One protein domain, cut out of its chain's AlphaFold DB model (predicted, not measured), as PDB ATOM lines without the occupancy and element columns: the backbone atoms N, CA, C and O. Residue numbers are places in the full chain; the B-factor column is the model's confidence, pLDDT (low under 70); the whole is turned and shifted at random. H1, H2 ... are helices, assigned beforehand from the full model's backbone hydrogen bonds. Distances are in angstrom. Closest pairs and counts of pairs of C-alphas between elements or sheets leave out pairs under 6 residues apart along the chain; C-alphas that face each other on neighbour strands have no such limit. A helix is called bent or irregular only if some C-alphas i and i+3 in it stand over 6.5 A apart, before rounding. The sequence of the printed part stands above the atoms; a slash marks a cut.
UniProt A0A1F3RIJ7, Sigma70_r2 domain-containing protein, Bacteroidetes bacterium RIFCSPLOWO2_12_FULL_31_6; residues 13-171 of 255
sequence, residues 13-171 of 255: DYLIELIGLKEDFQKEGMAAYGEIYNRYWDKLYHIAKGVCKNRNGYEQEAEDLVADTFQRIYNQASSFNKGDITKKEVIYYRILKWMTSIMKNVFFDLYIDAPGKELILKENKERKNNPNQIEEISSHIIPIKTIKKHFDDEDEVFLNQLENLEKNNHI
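AT A GLANCE: This is residues 13 to 171 of the 255 residues of the protein "Sigma70_r2 domain-containing protein" of Bacteroidetes bacterium RIFCSPLOWO2_12_FULL_31_6 (UniProt A0A1F3RIJ7). A long helix, H4, runs through the middle of the domain and H3 crosses it steeply; the sharply bent helix H2 packs on H3 with its arm H2b, and H1 packs on the other arm, H2a, and on residues 74 to 79 of H3. H6 and H7 fold back along H4 from its far end, and H5 lies off at that end, touching no helix, with residues 127 to 133 sticking out. The printed part has 159 residues with seven named helices, H1 to H7 in chain order, and no named strand; the class is all helix, with mostly crossed packing. It is compact, with a radius of gyration of the C-alphas of 17.4 A, and spans 49 by 41 by 24 A.

IN THESE COORDINATES: H2, residues 26 to 52, was assigned as one helix by its hydrogen bonds but is bent: C-alphas 39 and 42 are 7.7 A apart. Its arms are H2a, residues 26 to 39, 19.9 A long, and H2b, residues 42 to 52, 15.1 A. H1, residues 13 to 20, begins at C-alpha 13 at (45.635, 4.192, -42.392). H3, residues 58 to 79, is 29.8 A long, has a kink of 41 degrees near residue 73 and is irregular, with C-alphas 75 and 78 8.0 A apart. H4, residues 88 to 111, is 33.0 A long and begins at (43.711, 12.582, -43.780). H5 is residues 114 to 129, 22.8 A. H6 is residues 144 to 153, and H7, residues 155 to 169, ends at C-alpha 169 at (41.341, 15.708, -55.257).

HOW THE PARTS SIT: H2a and H2b stand at a steep tilt of 68 degrees, only just short of about perpendicular. H2a touches H1, closest at the C-alphas of Gly 29 and Ile 19, 4.1 A. H2b touches H3, through residues 58 to 66 of H3 alone, closest at Ala 48 and Ala 62, C-alphas 4.8 A apart. H2b also touches H6 at a shallow tilt of 23 degrees, opposite ways, with C-alphas 50 and 150 5.7 A apart. H3 touches H4 at a steep tilt of 63 degrees, closest at C-alphas 69 and 103, 5.1 A. H4 touches H7, closest at C-alphas 90 and 162, 7.1 A. H5 and H7 are apart. Every O i to N i+4 pair is within hydrogen-bond range in H1, H2a, H2b, H4, H5, H6 and H7; in H3, 16 of 18 are.

THE WHOLE: The C-alphas of Lys 27 and Gln 133, the two farthest apart, are 52.8 A apart. The printed part has no cut. The link from H5 to H6, 14 residues, is long. The mean pLDDT of the printed part is 83.3; residues 133 to 171 are under 70.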
ATOM      1  N   ASP A  13      45.156   5.168 -41.406       95.69
ATOM      2  CA  ASP A  13      45.635   4.192 -42.392       95.69
ATOM      3  C   ASP A  13      46.891   3.452 -41.935       95.69
ATOM      4  O   ASP A  13      46.987   2.247 -42.168       95.69
ATOM      5  N   TYR A  14      47.811   4.137 -41.255       96.19
ATOM      6  CA  TYR A  14      48.989   3.505 -40.672       96.19
ATOM      7  C   TYR A  14      48.593   2.519 -39.568       96.19
ATOM      8  O   TYR A  14      49.082   1.391 -39.532       96.19
ATOM      9  N   LEU A  15      47.634   2.893 -38.716       97.38
ATOM     10  CA  LEU A  15      47.101   1.993 -37.693       97.38
ATOM     11  C   LEU A  15      46.452   0.747 -38.316       97.38
ATOM     12  O   LEU A  15      46.721  -0.370 -37.875       97.38
ATOM     13  N   ILE A  16      45.644   0.899 -39.372       97.81
ATOM     14  CA  ILE A  16      45.063  -0.246 -40.094       97.81
ATOM     15  C   ILE A  16      46.154  -1.132 -40.718       97.81
ATOM     16  O   ILE A  16      46.053  -2.359 -40.647       97.81
ATOM     17  N   GLU A  17      47.209  -0.542 -41.284       96.94
ATOM     18  CA  GLU A  17      48.353  -1.282 -41.826       96.94
ATOM     19  C   GLU A  17      49.068  -2.095 -40.736       96.94
ATOM     20  O   GLU A  17      49.287  -3.296 -40.916       96.94
ATOM     21  N   LEU A  18      49.328  -1.500 -39.567       97.19
ATOM     22  CA  LEU A  18      49.903  -2.200 -38.413       97.19
ATOM     23  C   LEU A  18      49.036  -3.376 -37.946       97.19
ATOM     24  O   LEU A  18      49.562  -4.453 -37.659       97.19
ATOM     25  N   ILE A  19      47.707  -3.223 -37.918       98.12
ATOM     26  CA  ILE A  19      46.786  -4.338 -37.622       98.12
ATOM     27  C   ILE A  19      46.896  -5.430 -38.701       98.12
ATOM     28  O   ILE A  19      46.800  -6.626 -38.411       98.12
ATOM     29  N   GLY A  20      47.119  -5.044 -39.960       96.81
ATOM     30  CA  GLY A  20      47.394  -5.963 -41.064       96.81
ATOM     31  C   GLY A  20      48.648  -6.811 -40.840       96.81
ATOM     32  O   GLY A  20      48.642  -7.992 -41.184       96.81
ATOM     33  N   LEU A  21      49.667  -6.242 -40.192       96.25
ATOM     34  CA  LEU A  21      50.953  -6.877 -39.878       96.25
ATOM     35  C   LEU A  21      50.993  -7.576 -38.505       96.25
ATOM     36  O   LEU A  21      52.059  -7.983 -38.046       96.25
ATOM     37  N   LYS A  22      49.845  -7.753 -37.839       97.44
ATOM     38  CA  LYS A  22      49.729  -8.361 -36.496       97.44
ATOM     39  C   LYS A  22      50.384  -9.741 -36.324       97.44
ATOM     40  O   LYS A  22      50.642 -10.140 -35.193       97.44
ATOM     41  N   GLU A  23      50.595 -10.496 -37.403       96.06
ATOM     42  CA  GLU A  23      51.268 -11.803 -37.341       96.06
ATOM     43  C   GLU A  23      52.776 -11.647 -37.094       96.06
ATOM     44  O   GLU A  23      53.355 -12.432 -36.345       96.06
ATOM     45  N   ASP A  24      53.380 -10.595 -37.651       95.94
ATOM     46  CA  ASP A  24      54.798 -10.267 -37.495       95.94
ATOM     47  C   ASP A  24      55.042  -9.341 -36.287       95.94
ATOM     48  O   ASP A  24      56.058  -9.461 -35.598       95.94
ATOM     49  N   PHE A  25      54.089  -8.449 -35.990       94.31
ATOM     50  CA  PHE A  25      54.180  -7.425 -34.940       94.31
ATOM     51  C   PHE A  25      52.951  -7.457 -34.023       94.31
ATOM     52  O   PHE A  25      52.105  -6.563 -34.028       94.31
ATOM     53  N   GLN A  26      52.814  -8.529 -33.238       95.06
ATOM     54  CA  GLN A  26      51.603  -8.780 -32.446       95.06
ATOM     55  C   GLN A  26      51.279  -7.662 -31.443       95.06
ATOM     56  O   GLN A  26      50.109  -7.334 -31.249       95.06
ATOM     57  N   LYS A  27      52.289  -7.086 -30.778       96.19
ATOM     58  CA  LYS A  27      52.062  -6.047 -29.761       96.19
ATOM     59  C   LYS A  27      51.606  -4.743 -30.402       96.19
ATOM     60  O   LYS A  27      50.642  -4.146 -29.938       96.19
ATOM     61  N   GLU A  28      52.282  -4.336 -31.466       96.12
ATOM     62  CA  GLU A  28      52.016  -3.125 -32.233       96.12
ATOM     63  C   GLU A  28      50.660  -3.222 -32.935       96.12
ATOM     64  O   GLU A  28      49.846  -2.311 -32.819       96.12
ATOM     65  N   GLY A  29      50.365  -4.360 -33.570       96.44
ATOM     66  CA  GLY A  29      49.068  -4.612 -34.195       96.44
ATOM     67  C   GLY A  29      47.914  -4.605 -33.190       96.44
ATOM     68  O   GLY A  29      46.850  -4.064 -33.481       96.44
ATOM     69  N   MET A  30      48.116  -5.147 -31.982       97.25
ATOM     70  CA  MET A  30      47.102  -5.098 -30.920       97.25
ATOM     71  C   MET A  30      46.919  -3.683 -30.352       97.25
ATOM     72  O   MET A  30      45.790  -3.275 -30.088       97.25
ATOM     73  N   ALA A  31      48.004  -2.924 -30.181       96.06
ATOM     74  CA  ALA A  31      47.931  -1.528 -29.752       96.06
ATOM     75  C   ALA A  31      47.184  -0.674 -30.790       96.06
ATOM     76  O   ALA A  31      46.227   0.015 -30.442       96.06
ATOM     77  N   ALA A  32      47.542  -0.809 -32.070       97.31
ATOM     78  CA  ALA A  32      46.871  -0.128 -33.172       97.31
ATOM     79  C   ALA A  32      45.384  -0.505 -33.276       97.31
ATOM     80  O   ALA A  32      44.539   0.349 -33.540       97.31
ATOM     81  N   TYR A  33      45.038  -1.770 -33.009       98.00
ATOM     82  CA  TYR A  33      43.644  -2.201 -32.927       98.00
ATOM     83  C   TYR A  33      42.877  -1.500 -31.802       98.00
ATOM     84  O   TYR A  33      41.752  -1.062 -32.030       98.00
ATOM     85  N   GLY A  34      43.481  -1.349 -30.618       96.88
ATOM     86  CA  GLY A  34      42.888  -0.595 -29.511       96.88
ATOM     87  C   GLY A  34      42.619   0.869 -29.870       96.88
ATOM     88  O   GLY A  34      41.535   1.380 -29.594       96.88
ATOM     89  N   GLU A  35      43.563   1.518 -30.556       96.56
ATOM     90  CA  GLU A  35      43.404   2.894 -31.044       96.56
ATOM     91  C   GLU A  35      42.253   3.019 -32.051       96.56
ATOM     92  O   GLU A  35      41.358   3.851 -31.887       96.56
ATOM     93  N   ILE A  36      42.214   2.146 -33.061       97.25
ATOM     94  CA  ILE A  36      41.130   2.120 -34.049       97.25
ATOM     95  C   ILE A  36      39.776   1.832 -33.389       97.25
ATOM     96  O   ILE A  36      38.782   2.480 -33.724       97.25
ATOM     97  N   TYR A  37      39.729   0.908 -32.427       97.31
ATOM     98  CA  TYR A  37      38.521   0.614 -31.661       97.31
ATOM     99  C   TYR A  37      38.000   1.871 -30.957       97.31
ATOM    100  O   TYR A  37      36.856   2.267 -31.178       97.31
ATOM    101  N   ASN A  38      38.854   2.566 -30.203       95.69
ATOM    102  CA  ASN A  38      38.481   3.788 -29.490       95.69
ATOM    103  C   ASN A  38      38.018   4.905 -30.439       95.69
ATOM    104  O   ASN A  38      37.016   5.574 -30.173       95.69
ATOM    105  N   ARG A  39      38.710   5.095 -31.571       95.38
ATOM    106  CA  ARG A  39      38.393   6.152 -32.546       95.38
ATOM    107  C   ARG A  39      37.065   5.916 -33.263       95.38
ATOM    108  O   ARG A  39      36.358   6.887 -33.550       95.38
ATOM    109  N   TYR A  40      36.707   4.666 -33.553       96.06
ATOM    110  CA  TYR A  40      35.562   4.335 -34.411       96.06
ATOM    111  C   TYR A  40      34.351   3.738 -33.683       96.06
ATOM    112  O   TYR A  40      33.277   3.685 -34.287       96.06
ATOM    113  N   TRP A  41      34.475   3.352 -32.406       96.38
ATOM    114  CA  TRP A  41      33.399   2.718 -31.629       96.38
ATOM    115  C   TRP A  41      32.081   3.487 -31.692       96.38
ATOM    116  O   TRP A  41      31.079   2.941 -32.138       96.38
ATOM    117  N   ASP A  42      32.087   4.765 -31.308       92.69
ATOM    118  CA  ASP A  42      30.865   5.573 -31.208       92.69
ATOM    119  C   ASP A  42      30.129   5.699 -32.556       92.69
ATOM    120  O   ASP A  42      28.910   5.551 -32.634       92.69
ATOM    121  N   LYS A  43      30.886   5.859 -33.651       91.88
ATOM    122  CA  LYS A  43      30.329   5.973 -35.007       91.88
ATOM    123  C   LYS A  43      29.678   4.663 -35.443       91.88
ATOM    124  O   LYS A  43      28.535   4.651 -35.894       91.88
ATOM    125  N   LEU A  44      30.395   3.551 -35.279       93.06
ATOM    126  CA  LEU A  44      29.884   2.226 -35.622       93.06
ATOM    127  C   LEU A  44      28.701   1.828 -34.734       93.06
ATOM    128  O   LEU A  44      27.747   1.229 -35.227       93.06
ATOM    129  N   TYR A  45      28.716   2.209 -33.459       94.69
ATOM    130  CA  TYR A  45      27.613   1.979 -32.534       94.69
ATOM    131  C   TYR A  45      26.355   2.750 -32.923       94.69
ATOM    132  O   TYR A  45      25.269   2.170 -32.927       94.69
ATOM    133  N   HIS A  46      26.476   4.015 -33.335       88.38
ATOM    134  CA  HIS A  46      25.334   4.780 -33.835       88.38
ATOM    135  C   HIS A  46      24.665   4.091 -35.036       88.38
ATOM    136  O   HIS A  46      23.449   3.875 -35.039       88.38
ATOM    137  N   ILE A  47      25.475   3.656 -36.008       87.31
ATOM    138  CA  ILE A  47      25.009   2.931 -37.198       87.31
ATOM    139  C   ILE A  47      24.339   1.611 -36.790       87.31
ATOM    140  O   ILE A  47      23.213   1.323 -37.204       87.31
ATOM    141  N   ALA A  48      24.985   0.831 -35.919       91.44
ATOM    142  CA  ALA A  48      24.459  -0.436 -35.424       91.44
ATOM    143  C   ALA A  48      23.110  -0.265 -34.704       91.44
ATOM    144  O   ALA A  48      22.172  -1.019 -34.974       91.44
ATOM    145  N   LYS A  49      22.953   0.768 -33.861       90.88
ATOM    146  CA  LYS A  49      21.662   1.098 -33.230       90.88
ATOM    147  C   LYS A  49      20.588   1.377 -34.274       90.88
ATOM    148  O   LYS A  49      19.472   0.879 -34.132       90.88
ATOM    149  N   GLY A  50      20.910   2.143 -35.318       86.00
ATOM    150  CA  GLY A  50      19.986   2.438 -36.415       86.00
ATOM    151  C   GLY A  50      19.467   1.171 -37.097       86.00
ATOM    152  O   GLY A  50      18.262   1.034 -37.336       86.00
ATOM    153  N   VAL A  51      20.358   0.209 -37.336       86.69
ATOM    154  CA  VAL A  51      20.039  -1.078 -37.972       86.69
ATOM    155  C   VAL A  51      19.230  -1.988 -37.041       86.69
ATOM    156  O   VAL A  51      18.248  -2.595 -37.479       86.69
ATOM    157  N   CYS A  52      19.583  -2.051 -35.755       90.12
ATOM    158  CA  CYS A  52      18.946  -2.941 -34.783       90.12
ATOM    159  C   CYS A  52      17.651  -2.379 -34.175       90.12
ATOM    160  O   CYS A  52      16.906  -3.142 -33.570       90.12
ATOM    161  N   LYS A  53      17.324  -1.090 -34.350       89.75
ATOM    162  CA  LYS A  53      16.251  -0.367 -33.624       89.75
ATOM    163  C   LYS A  53      14.865  -1.028 -33.554       89.75
ATOM    164  O   LYS A  53      14.074  -0.688 -32.682       89.75
ATOM    165  N   ASN A  54      14.537  -1.915 -34.494       86.94
ATOM    166  CA  ASN A  54      13.245  -2.605 -34.550       86.94
ATOM    167  C   ASN A  54      13.264  -3.978 -33.848       86.94
ATOM    168  O   ASN A  54      12.282  -4.713 -33.928       86.94
ATOM    169  N   ARG A  55      14.379  -4.355 -33.215       85.62
ATOM    170  CA  ARG A  55      14.563  -5.630 -32.517       85.62
ATOM    171  C   ARG A  55      14.447  -5.428 -31.010       85.62
ATOM    172  O   ARG A  55      14.744  -4.361 -30.473       85.62
ATOM    173  N   ASN A  56      13.983  -6.458 -30.314       89.44
ATOM    174  CA  ASN A  56      13.910  -6.425 -28.856       89.44
ATOM    175  C   ASN A  56      15.331  -6.447 -28.285       89.44
ATOM    176  O   ASN A  56      16.118  -7.300 -28.670       89.44
ATOM    177  N   GLY A  57      15.656  -5.533 -27.370       90.69
ATOM    178  CA  GLY A  57      17.020  -5.436 -26.832       90.69
ATOM    179  C   GLY A  57      18.035  -4.843 -27.817       90.69
ATOM    180  O   GLY A  57      19.216  -5.159 -27.733       90.69
ATOM    181  N   TYR A  58      17.589  -3.980 -28.740       90.94
ATOM    182  CA  TYR A  58      18.418  -3.439 -29.824       90.94
ATOM    183  C   TYR A  58      19.730  -2.769 -29.394       90.94
ATOM    184  O   TYR A  58      20.650  -2.711 -30.201       90.94
ATOM    185  N   GLU A  59      19.830  -2.239 -28.172       93.56
ATOM    186  CA  GLU A  59      21.077  -1.642 -27.675       93.56
ATOM    187  C   GLU A  59      22.151  -2.704 -27.445       93.56
ATOM    188  O   GLU A  59      23.268  -2.532 -27.920       93.56
ATOM    189  N   GLN A  60      21.786  -3.821 -26.808       96.25
ATOM    190  CA  GLN A  60      22.691  -4.949 -26.605       96.25
ATOM    191  C   GLN A  60      23.061  -5.591 -27.946       96.25
ATOM    192  O   GLN A  60      24.235  -5.802 -28.222       96.25
ATOM    193  N   GLU A  61      22.082  -5.813 -28.829       95.69
ATOM    194  CA  GLU A  61      22.382  -6.339 -30.166       95.69
ATOM    195  C   GLU A  61      23.277  -5.394 -30.989       95.69
ATOM    196  O   GLU A  61      24.042  -5.853 -31.833       95.69
ATOM    197  N   ALA A  62      23.177  -4.075 -30.787       95.81
ATOM    198  CA  ALA A  62      24.052  -3.113 -31.446       95.81
ATOM    199  C   ALA A  62      25.484  -3.180 -30.897       95.81
ATOM    200  O   ALA A  62      26.424  -3.123 -31.686       95.81
ATOM    201  N   GLU A  63      25.665  -3.332 -29.582       97.12
ATOM    202  CA  GLU A  63      26.987  -3.551 -28.972       97.12
ATOM    203  C   GLU A  63      27.631  -4.840 -29.494       97.12
ATOM    204  O   GLU A  63      28.781  -4.811 -29.942       97.12
ATOM    205  N   ASP A  64      26.868  -5.937 -29.516       97.50
ATOM    206  CA  ASP A  64      27.323  -7.231 -30.027       97.50
ATOM    207  C   ASP A  64      27.712  -7.122 -31.514       97.50
ATOM    208  O   ASP A  64      28.794  -7.559 -31.916       97.50
ATOM    209  N   LEU A  65      26.895  -6.442 -32.333       97.06
ATOM    210  CA  LEU A  65      27.190  -6.228 -33.752       97.06
ATOM    211  C   LEU A  65      28.489  -5.440 -33.954       97.06
ATOM    212  O   LEU A  65      29.276  -5.763 -34.849       97.06
ATOM    213  N   VAL A  66      28.730  -4.400 -33.153       97.75
ATOM    214  CA  VAL A  66      29.972  -3.617 -33.229       97.75
ATOM    215  C   VAL A  66      31.167  -4.464 -32.793       97.75
ATOM    216  O   VAL A  66      32.198  -4.436 -33.467       97.75
ATOM    217  N   ALA A  67      31.035  -5.258 -31.729       98.06
ATOM    218  CA  ALA A  67      32.088  -6.160 -31.267       98.06
ATOM    219  C   ALA A  67      32.465  -7.198 -32.339       98.06
ATOM    220  O   ALA A  67      33.642  -7.326 -32.692       98.06
ATOM    221  N   ASP A  68      31.473  -7.865 -32.936       98.44
ATOM    222  CA  ASP A  68      31.677  -8.812 -34.039       98.44
ATOM    223  C   ASP A  68      32.291  -8.132 -35.276       98.44
ATOM    224  O   ASP A  68      33.135  -8.706 -35.976       98.44
ATOM    225  N   THR A  69      31.902  -6.880 -35.540       98.12
ATOM    226  CA  THR A  69      32.468  -6.063 -36.622       98.12
ATOM    227  C   THR A  69      33.948  -5.796 -36.393       98.12
ATOM    228  O   THR A  69      34.754  -6.055 -37.290       98.12
ATOM    229  N   PHE A  70      34.337  -5.336 -35.204       98.50
ATOM    230  CA  PHE A  70      35.739  -5.078 -34.889       98.50
ATOM    231  C   PHE A  70      36.583  -6.350 -34.896       98.50
ATOM    232  O   PHE A  70      37.692  -6.342 -35.435       98.50
ATOM    233  N   GLN A  71      36.034  -7.475 -34.436       98.12
ATOM    234  CA  GLN A  71      36.707  -8.765 -34.555       98.12
ATOM    235  C   GLN A  71      37.004  -9.116 -36.022       98.12
ATOM    236  O   GLN A  71      38.075  -9.648 -36.344       98.12
ATOM    237  N   ARG A  72      36.082  -8.804 -36.938       98.31
ATOM    238  CA  ARG A  72      36.276  -9.043 -38.373       98.31
ATOM    239  C   ARG A  72      37.223  -8.030 -39.016       98.31
ATOM    240  O   ARG A  72      38.034  -8.446 -39.839       98.31
ATOM    241  N   ILE A  73      37.201  -6.766 -38.587       98.06
ATOM    242  CA  ILE A  73      38.192  -5.739 -38.958       98.06
ATOM    243  C   ILE A  73      39.601  -6.206 -38.583       98.06
ATOM    244  O   ILE A  73      40.475  -6.223 -39.446       98.06
ATOM    245  N   TYR A  74      39.816  -6.665 -37.347       98.19
ATOM    246  CA  TYR A  74      41.116  -7.166 -36.889       98.19
ATOM    247  C   TYR A  74      41.643  -8.286 -37.792       98.19
ATOM    248  O   TYR A  74      42.800  -8.283 -38.218       98.19
ATOM    249  N   ASN A  75      40.767  -9.224 -38.155       97.69
ATOM    250  CA  ASN A  75      41.115 -10.354 -39.010       97.69
ATOM    251  C   ASN A  75      41.359  -9.947 -40.474       97.69
ATOM    252  O   ASN A  75      42.202 -10.548 -41.133       97.69
ATOM    253  N   GLN A  76      40.652  -8.932 -40.977       97.75
ATOM    254  CA  GLN A  76      40.665  -8.526 -42.388       97.75
ATOM    255  C   GLN A  76      41.455  -7.241 -42.671       97.75
ATOM    256  O   GLN A  76      41.436  -6.777 -43.808       97.75
ATOM    257  N   ALA A  77      42.158  -6.663 -41.695       97.75
ATOM    258  CA  ALA A  77      42.852  -5.379 -41.844       97.75
ATOM    259  C   ALA A  77      43.812  -5.313 -43.043       97.75
ATOM    260  O   ALA A  77      43.837  -4.310 -43.748       97.75
ATOM    261  N   SER A  78      44.505  -6.409 -43.366       96.88
ATOM    262  CA  SER A  78      45.390  -6.495 -44.541       96.88
ATOM    263  C   SER A  78      44.670  -6.384 -45.894       96.88
ATOM    264  O   SER A  78      45.318  -6.217 -46.924       96.88
ATOM    265  N   SER A  79      43.338  -6.487 -45.917       96.81
ATOM    266  CA  SER A  79      42.522  -6.292 -47.122       96.81
ATOM    267  C   SER A  79      42.155  -4.830 -47.377       96.81
ATOM    268  O   SER A  79      41.662  -4.510 -48.463       96.81
ATOM    269  N   PHE A  80      42.366  -3.944 -46.398       96.81
ATOM    270  CA  PHE A  80      42.130  -2.522 -46.588       96.81
ATOM    271  C   PHE A  80      43.126  -1.965 -47.605       96.81
ATOM    272  O   PHE A  80      44.328  -2.207 -47.537       96.81
ATOM    273  N   ASN A  81      42.617  -1.194 -48.561       92.75
ATOM    274  CA  ASN A  81      43.434  -0.548 -49.574       92.75
ATOM    275  C   ASN A  81      43.039   0.925 -49.646       92.75
ATOM    276  O   ASN A  81      41.916   1.244 -50.054       92.75
ATOM    277  N   LYS A  82      43.966   1.814 -49.276       90.50
ATOM    278  CA  LYS A  82      43.781   3.271 -49.342       90.50
ATOM    279  C   LYS A  82      43.898   3.854 -50.757       90.50
ATOM    280  O   LYS A  82      43.394   4.948 -50.993       90.50
ATOM    281  N   GLY A  83      44.468   3.116 -51.711       91.19
ATOM    282  CA  GLY A  83      44.815   3.624 -53.040       91.19
ATOM    283  C   GLY A  83      45.850   4.746 -52.954       91.19
ATOM    284  O   GLY A  83      46.693   4.738 -52.063       91.19
ATOM    285  N   ASP A  84      45.735   5.741 -53.829       86.62
ATOM    286  CA  ASP A  84      46.652   6.891 -53.886       86.62
ATOM    287  C   ASP A  84      46.184   8.082 -53.024       86.62
ATOM    288  O   ASP A  84      46.583   9.227 -53.227       86.62
ATOM    289  N   ILE A  85      45.292   7.838 -52.059       86.50
ATOM    290  CA  ILE A  85      44.712   8.897 -51.231       86.50
ATOM    291  C   ILE A  85      45.693   9.297 -50.127       86.50
ATOM    292  O   ILE A  85      46.105   8.468 -49.318       86.50
ATOM    293  N   THR A  86      46.005  10.591 -50.064       86.19
ATOM    294  CA  THR A  86      46.936  11.175 -49.082       86.19
ATOM    295  C   THR A  86      46.257  12.081 -48.054       86.19
ATOM    296  O   THR A  86      46.779  12.263 -46.956       86.19
ATOM    297  N   LYS A  87      45.087  12.657 -48.369       85.69
ATOM    298  CA  LYS A  87      44.388  13.582 -47.462       85.69
ATOM    299  C   LYS A  87      43.758  12.832 -46.283       85.69
ATOM    300  O   LYS A  87      42.890  11.985 -46.492       85.69
ATOM    301  N   LYS A  88      44.141  13.207 -45.053       86.06
ATOM    302  CA  LYS A  88      43.711  12.582 -43.780       86.06
ATOM    303  C   LYS A  88      42.186  12.442 -43.665       86.06
ATOM    304  O   LYS A  88      41.692  11.376 -43.321       86.06
ATOM    305  N   GLU A  89      41.440  13.479 -44.034       81.19
ATOM    306  CA  GLU A  89      39.967  13.484 -44.002       81.19
ATOM    307  C   GLU A  89      39.359  12.428 -44.936       81.19
ATOM    308  O   GLU A  89      38.433  11.710 -44.568       81.19
ATOM    309  N   VAL A  90      39.914  12.281 -46.143       84.06
ATOM    310  CA  VAL A  90      39.425  11.307 -47.128       84.06
ATOM    311  C   VAL A  90      39.791   9.881 -46.708       84.06
ATOM    312  O   VAL A  90      38.995   8.960 -46.888       84.06
ATOM    313  N   ILE A  91      40.964   9.697 -46.093       88.75
ATOM    314  CA  ILE A  91      41.382   8.420 -45.501       88.75
ATOM    315  C   ILE A  91      40.402   7.990 -44.405       88.75
ATOM    316  O   ILE A  91      39.900   6.867 -44.460       88.75
ATOM    317  N   TYR A  92      40.080   8.889 -43.468       88.75
ATOM    318  CA  TYR A  92      39.125   8.626 -42.390       88.75
ATOM    319  C   TYR A  92      37.798   8.081 -42.936       88.75
ATOM    320  O   TYR A  92      37.308   7.041 -42.488       88.75
ATOM    321  N   TYR A  93      37.247   8.740 -43.958       84.56
ATOM    322  CA  TYR A  93      35.984   8.331 -44.564       84.56
ATOM    323  C   TYR A  93      36.074   7.017 -45.335       84.56
ATOM    324  O   TYR A  93      35.154   6.199 -45.286       84.56
ATOM    325  N   ARG A  94      37.192   6.773 -46.019       87.56
ATOM    326  CA  ARG A  94      37.428   5.507 -46.713       87.56
ATOM    327  C   ARG A  94      37.521   4.335 -45.739       87.56
ATOM    328  O   ARG A  94      36.981   3.268 -46.033       87.56
ATOM    329  N   ILE A  95      38.158   4.536 -44.587       94.12
ATOM    330  CA  ILE A  95      38.199   3.550 -43.502       94.12
ATOM    331  C   ILE A  95      36.789   3.309 -42.970       94.12
ATOM    332  O   ILE A  95      36.366   2.157 -42.922       94.12
ATOM    333  N   LEU A  96      36.028   4.367 -42.665       91.06
ATOM    334  CA  LEU A  96      34.655   4.228 -42.175       91.06
ATOM    335  C   LEU A  96      33.778   3.440 -43.162       91.06
ATOM    336  O   LEU A  96      33.135   2.475 -42.764       91.06
ATOM    337  N   LYS A  97      33.832   3.764 -44.459       88.31
ATOM    338  CA  LYS A  97      33.114   3.041 -45.525       88.31
ATOM    339  C   LYS A  97      33.515   1.565 -45.622       88.31
ATOM    340  O   LYS A  97      32.689   0.689 -45.885       88.31
ATOM    341  N   TRP A  98      34.799   1.268 -45.446       94.75
ATOM    342  CA  TRP A  98      35.281  -0.112 -45.413       94.75
ATOM    343  C   TRP A  98      34.776  -0.854 -44.163       94.75
ATOM    344  O   TRP A  98      34.299  -1.984 -44.279       94.75
ATOM    345  N   MET A  99      34.778  -0.208 -42.995       95.44
ATOM    346  CA  MET A  99      34.245  -0.771 -41.750       95.44
ATOM    347  C   MET A  99      32.734  -1.011 -41.811       95.44
ATOM    348  O   MET A  99      32.273  -2.071 -41.390       95.44
ATOM    349  N   THR A 100      31.952  -0.091 -42.381       91.88
ATOM    350  CA  THR A 100      30.497  -0.269 -42.538       91.88
ATOM    351  C   THR A 100      30.166  -1.392 -43.521       91.88
ATOM    352  O   THR A 100      29.234  -2.159 -43.287       91.88
ATOM    353  N   SER A 101      30.976  -1.578 -44.570       92.88
ATOM    354  CA  SER A 101      30.897  -2.758 -45.444       92.88
ATOM    355  C   SER A 101      31.124  -4.064 -44.670       92.88
ATOM    356  O   SER A 101      30.361  -5.021 -44.830       92.88
ATOM    357  N   ILE A 102      32.127  -4.104 -43.783       95.69
ATOM    358  CA  ILE A 102      32.360  -5.260 -42.904       95.69
ATOM    359  C   ILE A 102      31.163  -5.474 -41.973       95.69
ATOM    360  O   ILE A 102      30.652  -6.592 -41.913       95.69
ATOM    361  N   MET A 103      30.669  -4.422 -41.314       95.69
ATOM    362  CA  MET A 103      29.513  -4.491 -40.413       95.69
ATOM    363  C   MET A 103      28.277  -5.042 -41.114       95.69
ATOM    364  O   MET A 103      27.604  -5.925 -40.589       95.69
ATOM    365  N   LYS A 104      27.991  -4.576 -42.330       92.88
ATOM    366  CA  LYS A 104      26.879  -5.072 -43.143       92.88
ATOM    367  C   LYS A 104      26.992  -6.573 -43.404       92.88
ATOM    368  O   LYS A 104      25.990  -7.283 -43.315       92.88
ATOM    369  N   ASN A 105      28.196  -7.061 -43.703       93.38
ATOM    370  CA  ASN A 105      28.439  -8.489 -43.905       93.38
ATOM    371  C   ASN A 105      28.295  -9.274 -42.598       93.38
ATOM    372  O   ASN A 105      27.669 -10.325 -42.599       93.38
ATOM    373  N   VAL A 106      28.814  -8.758 -41.480       95.94
ATOM    374  CA  VAL A 106      28.649  -9.366 -40.149       95.94
ATOM    375  C   VAL A 106      27.175  -9.462 -39.771       95.94
ATOM    376  O   VAL A 106      26.705 -10.533 -39.391       95.94
ATOM    377  N   PHE A 107      26.429  -8.375 -39.946       93.81
ATOM    378  CA  PHE A 107      24.998  -8.327 -39.691       93.81
ATOM    379  C   PHE A 107      24.252  -9.364 -40.535       93.81
ATOM    380  O   PHE A 107      23.483 -10.168 -40.013       93.81
ATOM    381  N   PHE A 108      24.522  -9.403 -41.841       90.88
ATOM    382  CA  PHE A 108      23.911 -10.389 -42.723       90.88
ATOM    383  C   PHE A 108      24.281 -11.822 -42.324       90.88
ATOM    384  O   PHE A 108      23.410 -12.684 -42.291       90.88
ATOM    385  N   ASP A 109      25.546 -12.086 -42.000       93.38
ATOM    386  CA  ASP A 109      26.041 -13.426 -41.699       93.38
ATOM    387  C   ASP A 109      25.498 -13.969 -40.372       93.38
ATOM    388  O   ASP A 109      25.060 -15.123 -40.338       93.38
ATOM    389  N   LEU A 110      25.514 -13.158 -39.310       95.00
ATOM    390  CA  LEU A 110      25.264 -13.603 -37.934       95.00
ATOM    391  C   LEU A 110      23.877 -13.222 -37.405       95.00
ATOM    392  O   LEU A 110      23.297 -13.974 -36.625       95.00
ATOM    393  N   TYR A 111      23.328 -12.084 -37.832       92.69
ATOM    394  CA  TYR A 111      22.129 -11.496 -37.222       92.69
ATOM    395  C   TYR A 111      20.856 -11.723 -38.040       92.69
ATOM    396  O   TYR A 111      19.758 -11.538 -37.508       92.69
ATOM    397  N   ILE A 112      20.993 -12.145 -39.301       89.88
ATOM    398  CA  ILE A 112      19.880 -12.536 -40.166       89.88
ATOM    399  C   ILE A 112      19.796 -14.061 -40.255       89.88
ATOM    400  O   ILE A 112      20.763 -14.753 -40.589       89.88
ATOM    401  N   ASP A 113      18.606 -14.586 -39.981       89.75
ATOM    402  CA  ASP A 113      18.304 -16.008 -40.073       89.75
ATOM    403  C   ASP A 113      18.207 -16.493 -41.533       89.75
ATOM    404  O   ASP A 113      18.192 -15.715 -42.490       89.75
ATOM    405  N   ALA A 114      18.180 -17.813 -41.736       89.62
ATOM    406  CA  ALA A 114      18.112 -18.381 -43.082       89.62
ATOM    407  C   ALA A 114      16.874 -17.905 -43.882       89.62
ATOM    408  O   ALA A 114      17.059 -17.488 -45.030       89.62
ATOM    409  N   PRO A 115      15.652 -17.863 -43.306       87.81
ATOM    410  CA  PRO A 115      14.489 -17.295 -43.989       87.81
ATOM    411  C   PRO A 115      14.683 -15.830 -44.408       87.81
ATOM    412  O   PRO A 115      14.355 -15.461 -45.538       87.81
ATOM    413  N   GLY A 116      15.262 -14.991 -43.543       85.19
ATOM    414  CA  GLY A 116      15.566 -13.602 -43.874       85.19
ATOM    415  C   GLY A 116      16.601 -13.461 -44.979       85.19
ATOM    416  O   GLY A 116      16.420 -12.648 -45.887       85.19
ATOM    417  N   LYS A 117      17.637 -14.303 -44.978       87.75
ATOM    418  CA  LYS A 117      18.631 -14.347 -46.061       87.75
ATOM    419  C   LYS A 117      17.983 -14.701 -47.398       87.75
ATOM    420  O   LYS A 117      18.267 -14.043 -48.400       87.75
ATOM    421  N   GLU A 118      17.106 -15.702 -47.431       87.50
ATOM    422  CA  GLU A 118      16.400 -16.109 -48.653       87.50
ATOM    423  C   GLU A 118      15.517 -14.991 -49.210       87.50
ATOM    424  O   GLU A 118      15.546 -14.727 -50.417       87.50
ATOM    425  N   LEU A 119      14.787 -14.291 -48.338       85.62
ATOM    426  CA  LEU A 119      13.963 -13.149 -48.727       85.62
ATOM    427  C   LEU A 119      14.815 -12.012 -49.298       85.62
ATOM    428  O   LEU A 119      14.518 -11.516 -50.385       85.62
ATOM    429  N   ILE A 120      15.942 -11.686 -48.657       82.19
ATOM    430  CA  ILE A 120      16.889 -10.679 -49.156       82.19
ATOM    431  C   ILE A 120      17.448 -11.057 -50.531       82.19
ATOM    432  O   ILE A 120      17.530 -10.224 -51.439       82.19
ATOM    433  N   LEU A 121      17.833 -12.319 -50.717       86.62
ATOM    434  CA  LEU A 121      18.349 -12.811 -51.993       86.62
ATOM    435  C   LEU A 121      17.283 -12.780 -53.091       86.62
ATOM    436  O   LEU A 121      17.603 -12.453 -54.238       86.62
ATOM    437  N   LYS A 122      16.029 -13.100 -52.757       87.75
ATOM    438  CA  LYS A 122      14.895 -13.035 -53.681       87.75
ATOM    439  C   LYS A 122      14.606 -11.593 -54.098       87.75
ATOM    440  O   LYS A 122      14.601 -11.318 -55.296       87.75
ATOM    441  N   GLU A 123      14.501 -10.667 -53.145       83.06
ATOM    442  CA  GLU A 123      14.297  -9.238 -53.423       83.06
ATOM    443  C   GLU A 123      15.420  -8.653 -54.290       83.06
ATOM    444  O   GLU A 123      15.168  -7.890 -55.222       83.06
ATOM    445  N   ASN A 124      16.677  -9.030 -54.038       81.81
ATOM    446  CA  ASN A 124      17.806  -8.571 -54.849       81.81
ATOM    447  C   ASN A 124      17.766  -9.116 -56.286       81.81
ATOM    448  O   ASN A 124      18.149  -8.404 -57.218       81.81
ATOM    449  N   LYS A 125      17.308 -10.359 -56.488       87.75
ATOM    450  CA  LYS A 125      17.090 -10.921 -57.832       87.75
ATOM    451  C   LYS A 125      15.953 -10.196 -58.551       87.75
ATOM    452  O   LYS A 125      16.100  -9.858 -59.720       87.75
ATOM    453  N   GLU A 126      14.860  -9.911 -57.850       85.56
ATOM    454  CA  GLU A 126      13.713  -9.183 -58.398       85.56
ATOM    455  C   GLU A 126      14.080  -7.738 -58.771       85.56
ATOM    456  O   GLU A 126      13.787  -7.323 -59.888       85.56
ATOM    457  N   ARG A 127      14.834  -7.012 -57.929       80.25
ATOM    458  CA  ARG A 127      15.355  -5.661 -58.242       80.25
ATOM    459  C   ARG A 127      16.221  -5.633 -59.497       80.25
ATOM    460  O   ARG A 127      16.107  -4.707 -60.290       80.25
ATOM    461  N   LYS A 128      17.088  -6.637 -59.681       84.00
ATOM    462  CA  LYS A 128      17.919  -6.751 -60.892       84.00
ATOM    463  C   LYS A 128      17.080  -6.964 -62.150       84.00
ATOM    464  O   LYS A 128      17.472  -6.501 -63.214       84.00
ATOM    465  N   ASN A 129      15.942  -7.643 -62.020       87.44
ATOM    466  CA  ASN A 129      15.054  -7.936 -63.139       87.44
ATOM    467  C   ASN A 129      14.037  -6.815 -63.402       87.44
ATOM    468  O   ASN A 129      13.575  -6.682 -64.532       87.44
ATOM    469  N   ASN A 130      13.673  -6.022 -62.388       84.06
ATOM    470  CA  ASN A 130      12.690  -4.950 -62.518       84.06
ATOM    471  C   ASN A 130      12.937  -3.803 -61.511       84.06
ATOM    472  O   ASN A 130      12.345  -3.784 -60.427       84.06
ATOM    473  N   PRO A 131      13.802  -2.827 -61.843       75.56
ATOM    474  CA  PRO A 131      14.202  -1.770 -60.911       75.56
ATOM    475  C   PRO A 131      13.067  -0.810 -60.502       75.56
ATOM    476  O   PRO A 131      13.212  -0.115 -59.501       75.56
ATOM    477  N   ASN A 132      11.929  -0.799 -61.211       80.19
ATOM    478  CA  ASN A 132      10.865   0.199 -61.036       80.19
ATOM    479  C   ASN A 132       9.648  -0.260 -60.197       80.19
ATOM    480  O   ASN A 132       8.687   0.497 -60.106       80.19
ATOM    481  N   GLN A 133       9.620  -1.473 -59.621       60.88
ATOM    482  CA  GLN A 133       8.370  -2.062 -59.079       60.88
ATOM    483  C   GLN A 133       8.364  -2.471 -57.588       60.88
ATOM    484  O   GLN A 133       7.464  -3.191 -57.171       60.88
ATOM    485  N   ILE A 134       9.321  -2.053 -56.751       56.69
ATOM    486  CA  ILE A 134       9.493  -2.659 -55.407       56.69
ATOM    487  C   ILE A 134       9.337  -1.626 -54.286       56.69
ATOM    488  O   ILE A 134      10.317  -1.243 -53.645       56.69
ATOM    489  N   GLU A 135       8.104  -1.186 -54.022       55.91
ATOM    490  CA  GLU A 135       7.806  -0.345 -52.848       55.91
ATOM    491  C   GLU A 135       7.068  -1.058 -51.701       55.91
ATOM    492  O   GLU A 135       7.038  -0.512 -50.602       55.91
ATOM    493  N   GLU A 136       6.555  -2.286 -51.871       53.56
ATOM    494  CA  GLU A 136       5.466  -2.757 -50.990       53.56
ATOM    495  C   GLU A 136       5.595  -4.158 -50.356       53.56
ATOM    496  O   GLU A 136       4.590  -4.740 -49.951       53.56
ATOM    497  N   ILE A 137       6.799  -4.727 -50.207       46.75
ATOM    498  CA  ILE A 137       6.942  -6.079 -49.627       46.75
ATOM    499  C   ILE A 137       7.622  -6.083 -48.244       46.75
ATOM    500  O   ILE A 137       8.789  -5.743 -48.090       46.75
ATOM    501  N   SER A 138       6.843  -6.599 -47.285       43.84
ATOM    502  CA  SER A 138       7.181  -7.310 -46.039       43.84
ATOM    503  C   SER A 138       7.517  -6.527 -44.760       43.84
ATOM    504  O   SER A 138       8.469  -5.761 -44.660       43.84
ATOM    505  N   SER A 139       6.712  -6.824 -43.733       42.50
ATOM    506  CA  SER A 139       6.654  -6.201 -42.408       42.50
ATOM    507  C   SER A 139       7.217  -7.068 -41.273       42.50
ATOM    508  O   SER A 139       6.976  -6.754 -40.113       42.50
ATOM    509  N   HIS A 140       7.914  -8.171 -41.562       44.84
ATOM    510  CA  HIS A 140       8.346  -9.123 -40.516       44.84
ATOM    511  C   HIS A 140       9.849  -9.423 -40.490       44.84
ATOM    512  O   HIS A 140      10.320 -10.170 -39.640       44.84
ATOM    513  N   ILE A 141      10.618  -8.796 -41.374       50.25
ATOM    514  CA  ILE A 141      12.084  -8.823 -41.399       50.25
ATOM    515  C   ILE A 141      12.490  -7.372 -41.573       50.25
ATOM    516  O   ILE A 141      11.785  -6.669 -42.299       50.25
ATOM    517  N   ILE A 142      13.538  -6.900 -40.878       54.28
ATOM    518  CA  ILE A 142      14.012  -5.510 -41.000       54.28
ATOM    519  C   ILE A 142      13.982  -5.165 -42.487       54.28
ATOM    520  O   ILE A 142      14.718  -5.807 -43.243       54.28
ATOM    521  N   PRO A 143      13.095  -4.245 -42.926       56.75
ATOM    522  CA  PRO A 143      12.876  -4.051 -44.345       56.75
ATOM    523  C   PRO A 143      14.233  -3.805 -44.981       56.75
ATOM    524  O   PRO A 143      15.025  -3.049 -44.417       56.75
ATOM    525  N   ILE A 144      14.534  -4.392 -46.138       54.78
ATOM    526  CA  ILE A 144      15.790  -4.071 -46.833       54.78
ATOM    527  C   ILE A 144      15.897  -2.562 -47.017       54.78
ATOM    528  O   ILE A 144      16.983  -2.008 -46.933       54.78
ATOM    529  N   LYS A 145      14.752  -1.888 -47.181       58.44
ATOM    530  CA  LYS A 145      14.656  -0.434 -47.169       58.44
ATOM    531  C   LYS A 145      15.188   0.185 -45.882       58.44
ATOM    532  O   LYS A 145      15.796   1.213 -46.012       58.44
ATOM    533  N   THR A 146      15.012  -0.412 -44.703       54.56
ATOM    534  CA  THR A 146      15.561   0.027 -43.402       54.56
ATOM    535  C   THR A 146      17.053  -0.272 -43.262       54.56
ATOM    536  O   THR A 146      17.774   0.591 -42.787       54.56
ATOM    537  N   ILE A 147      17.531  -1.440 -43.715       56.53
ATOM    538  CA  ILE A 147      18.979  -1.731 -43.765       56.53
ATOM    539  C   ILE A 147      19.655  -0.718 -44.691       56.53
ATOM    540  O   ILE A 147      20.565  -0.020 -44.277       56.53
ATOM    541  N   LYS A 148      19.145  -0.575 -45.915       61.72
ATOM    542  CA  LYS A 148      19.569   0.468 -46.849       61.72
ATOM    543  C   LYS A 148      19.385   1.853 -46.257       61.72
ATOM    544  O   LYS A 148      20.305   2.621 -46.303       61.72
ATOM    545  N   LYS A 149      18.277   2.154 -45.584       64.44
ATOM    546  CA  LYS A 149      18.062   3.463 -44.958       64.44
ATOM    547  C   LYS A 149      19.183   3.820 -43.991       64.44
ATOM    548  O   LYS A 149      19.705   4.913 -44.031       64.44
ATOM    549  N   HIS A 150      19.541   2.911 -43.094       60.31
ATOM    550  CA  HIS A 150      20.506   3.233 -42.038       60.31
ATOM    551  C   HIS A 150      21.956   3.048 -42.468       60.31
ATOM    552  O   HIS A 150      22.828   3.654 -41.865       60.31
ATOM    553  N   PHE A 151      22.212   2.256 -43.513       63.56
ATOM    554  CA  PHE A 151      23.532   2.166 -44.141       63.56
ATOM    555  C   PHE A 151      23.724   3.125 -45.332       63.56
ATOM    556  O   PHE A 151      24.860   3.313 -45.728       63.56
ATOM    557  N   ASP A 152      22.662   3.702 -45.906       61.78
ATOM    558  CA  ASP A 152      22.690   4.536 -47.122       61.78
ATOM    559  C   ASP A 152      22.133   5.975 -46.884       61.78
ATOM    560  O   ASP A 152      22.607   6.891 -47.546       61.78
ATOM    561  N   ASP A 153      21.187   6.254 -45.959       49.72
ATOM    562  CA  ASP A 153      20.557   7.601 -45.820       49.72
ATOM    563  C   ASP A 153      21.358   8.603 -44.966       49.72
ATOM    564  O   ASP A 153      21.292   9.802 -45.236       49.72
ATOM    565  N   GLU A 154      22.121   8.171 -43.954       51.38
ATOM    566  CA  GLU A 154      23.156   9.055 -43.368       51.38
ATOM    567  C   GLU A 154      24.379   9.155 -44.294       51.38
ATOM    568  O   GLU A 154      25.174  10.093 -44.206       51.38
ATOM    569  N   ASP A 155      24.451   8.235 -45.260       56.91
ATOM    570  CA  ASP A 155      25.549   8.077 -46.190       56.91
ATOM    571  C   ASP A 155      25.351   8.841 -47.508       56.91
ATOM    572  O   ASP A 155      26.344   9.160 -48.128       56.91
ATOM    573  N   GLU A 156      24.161   9.234 -47.979       56.03
ATOM    574  CA  GLU A 156      24.076   9.991 -49.248       56.03
ATOM    575  C   GLU A 156      24.712  11.385 -49.151       56.03
ATOM    576  O   GLU A 156      25.385  11.830 -50.082       56.03
ATOM    577  N   VAL A 157      24.544  12.090 -48.028       59.62
ATOM    578  CA  VAL A 157      25.200  13.392 -47.803       59.62
ATOM    579  C   VAL A 157      26.709  13.201 -47.644       59.62
ATOM    580  O   VAL A 157      27.492  13.955 -48.221       59.62
ATOM    581  N   PHE A 158      27.113  12.160 -46.920       59.03
ATOM    582  CA  PHE A 158      28.500  11.765 -46.694       59.03
ATOM    583  C   PHE A 158      29.208  11.290 -47.971       59.03
ATOM    584  O   PHE A 158      30.305  11.740 -48.276       59.03
ATOM    585  N   LEU A 159      28.570  10.432 -48.764       56.06
ATOM    586  CA  LEU A 159      29.027   9.914 -50.050       56.06
ATOM    587  C   LEU A 159      29.055  11.027 -51.091       56.06
ATOM    588  O   LEU A 159      29.986  11.057 -51.880       56.06
ATOM    589  N   ASN A 160      28.115  11.978 -51.068       60.66
ATOM    590  CA  ASN A 160      28.204  13.175 -51.906       60.66
ATOM    591  C   ASN A 160      29.368  14.077 -51.476       60.66
ATOM    592  O   ASN A 160      30.077  14.599 -52.330       60.66
ATOM    593  N   GLN A 161      29.610  14.262 -50.175       61.84
ATOM    594  CA  GLN A 161      30.803  14.970 -49.690       61.84
ATOM    595  C   GLN A 161      32.090  14.239 -50.098       61.84
ATOM    596  O   GLN A 161      33.023  14.888 -50.562       61.84
ATOM    597  N   LEU A 162      32.116  12.907 -50.010       58.34
ATOM    598  CA  LEU A 162      33.216  12.043 -50.437       58.34
ATOM    599  C   LEU A 162      33.462  12.149 -51.943       58.34
ATOM    600  O   LEU A 162      34.585  12.392 -52.359       58.34
ATOM    601  N   GLU A 163      32.420  12.021 -52.760       60.56
ATOM    602  CA  GLU A 163      32.511  12.087 -54.217       60.56
ATOM    603  C   GLU A 163      32.926  13.494 -54.668       60.56
ATOM    604  O   GLU A 163      33.708  13.643 -55.604       60.56
ATOM    605  N   ASN A 164      32.478  14.537 -53.964       68.25
ATOM    606  CA  ASN A 164      32.934  15.906 -54.193       68.25
ATOM    607  C   ASN A 164      34.396  16.107 -53.759       68.25
ATOM    608  O   ASN A 164      35.145  16.765 -54.473       68.25
ATOM    609  N   LEU A 165      34.838  15.523 -52.641       59.59
ATOM    610  CA  LEU A 165      36.239  15.560 -52.200       59.59
ATOM    611  C   LEU A 165      37.161  14.765 -53.133       59.59
ATOM    612  O   LEU A 165      38.254  15.231 -53.432       59.59
ATOM    613  N   GLU A 166      36.728  13.608 -53.633       56.53
ATOM    614  CA  GLU A 166      37.458  12.798 -54.615       56.53
ATOM    615  C   GLU A 166      37.544  13.514 -55.970       56.53
ATOM    616  O   GLU A 166      38.629  13.599 -56.546       56.53
ATOM    617  N   LYS A 167      36.447  14.122 -56.443       65.94
ATOM    618  CA  LYS A 167      36.447  14.963 -57.654       65.94
ATOM    619  C   LYS A 167      37.352  16.188 -57.505       65.94
ATOM    620  O   LYS A 167      38.046  16.542 -58.451       65.94
ATOM    621  N   ASN A 168      37.397  16.793 -56.317       57.56
ATOM    622  CA  ASN A 168      38.268  17.934 -56.021       57.56
ATOM    623  C   ASN A 168      39.732  17.530 -55.757       57.56
ATOM    624  O   ASN A 168      40.628  18.350 -55.933       57.56
ATOM    625  N   ASN A 169      39.994  16.281 -55.359       51.88
ATOM    626  CA  ASN A 169      41.341  15.708 -55.257       51.88
ATOM    627  C   ASN A 169      41.921  15.299 -56.605       51.88
ATOM    628  O   ASN A 169      43.121  15.068 -56.693       51.88
ATOM    629  N   HIS A 170      41.104  15.243 -57.656       46.81
ATOM    630  CA  HIS A 170      41.573  14.979 -59.010       46.81
ATOM    631  C   HIS A 170      42.192  16.221 -59.690       46.81
ATOM    632  O   HIS A 170      42.293  16.268 -60.918       46.81
ATOM    633  N   ILE A 171      42.601  17.227 -58.906       43.53
ATOM    634  CA  ILE A 171      43.235  18.461 -59.374       43.53
ATOM    635  C   ILE A 171      44.734  18.427 -59.058       43.53
ATOM    636  O   ILE A 171      45.138  18.298 -57.907       43.53
TER     637      ILE A 171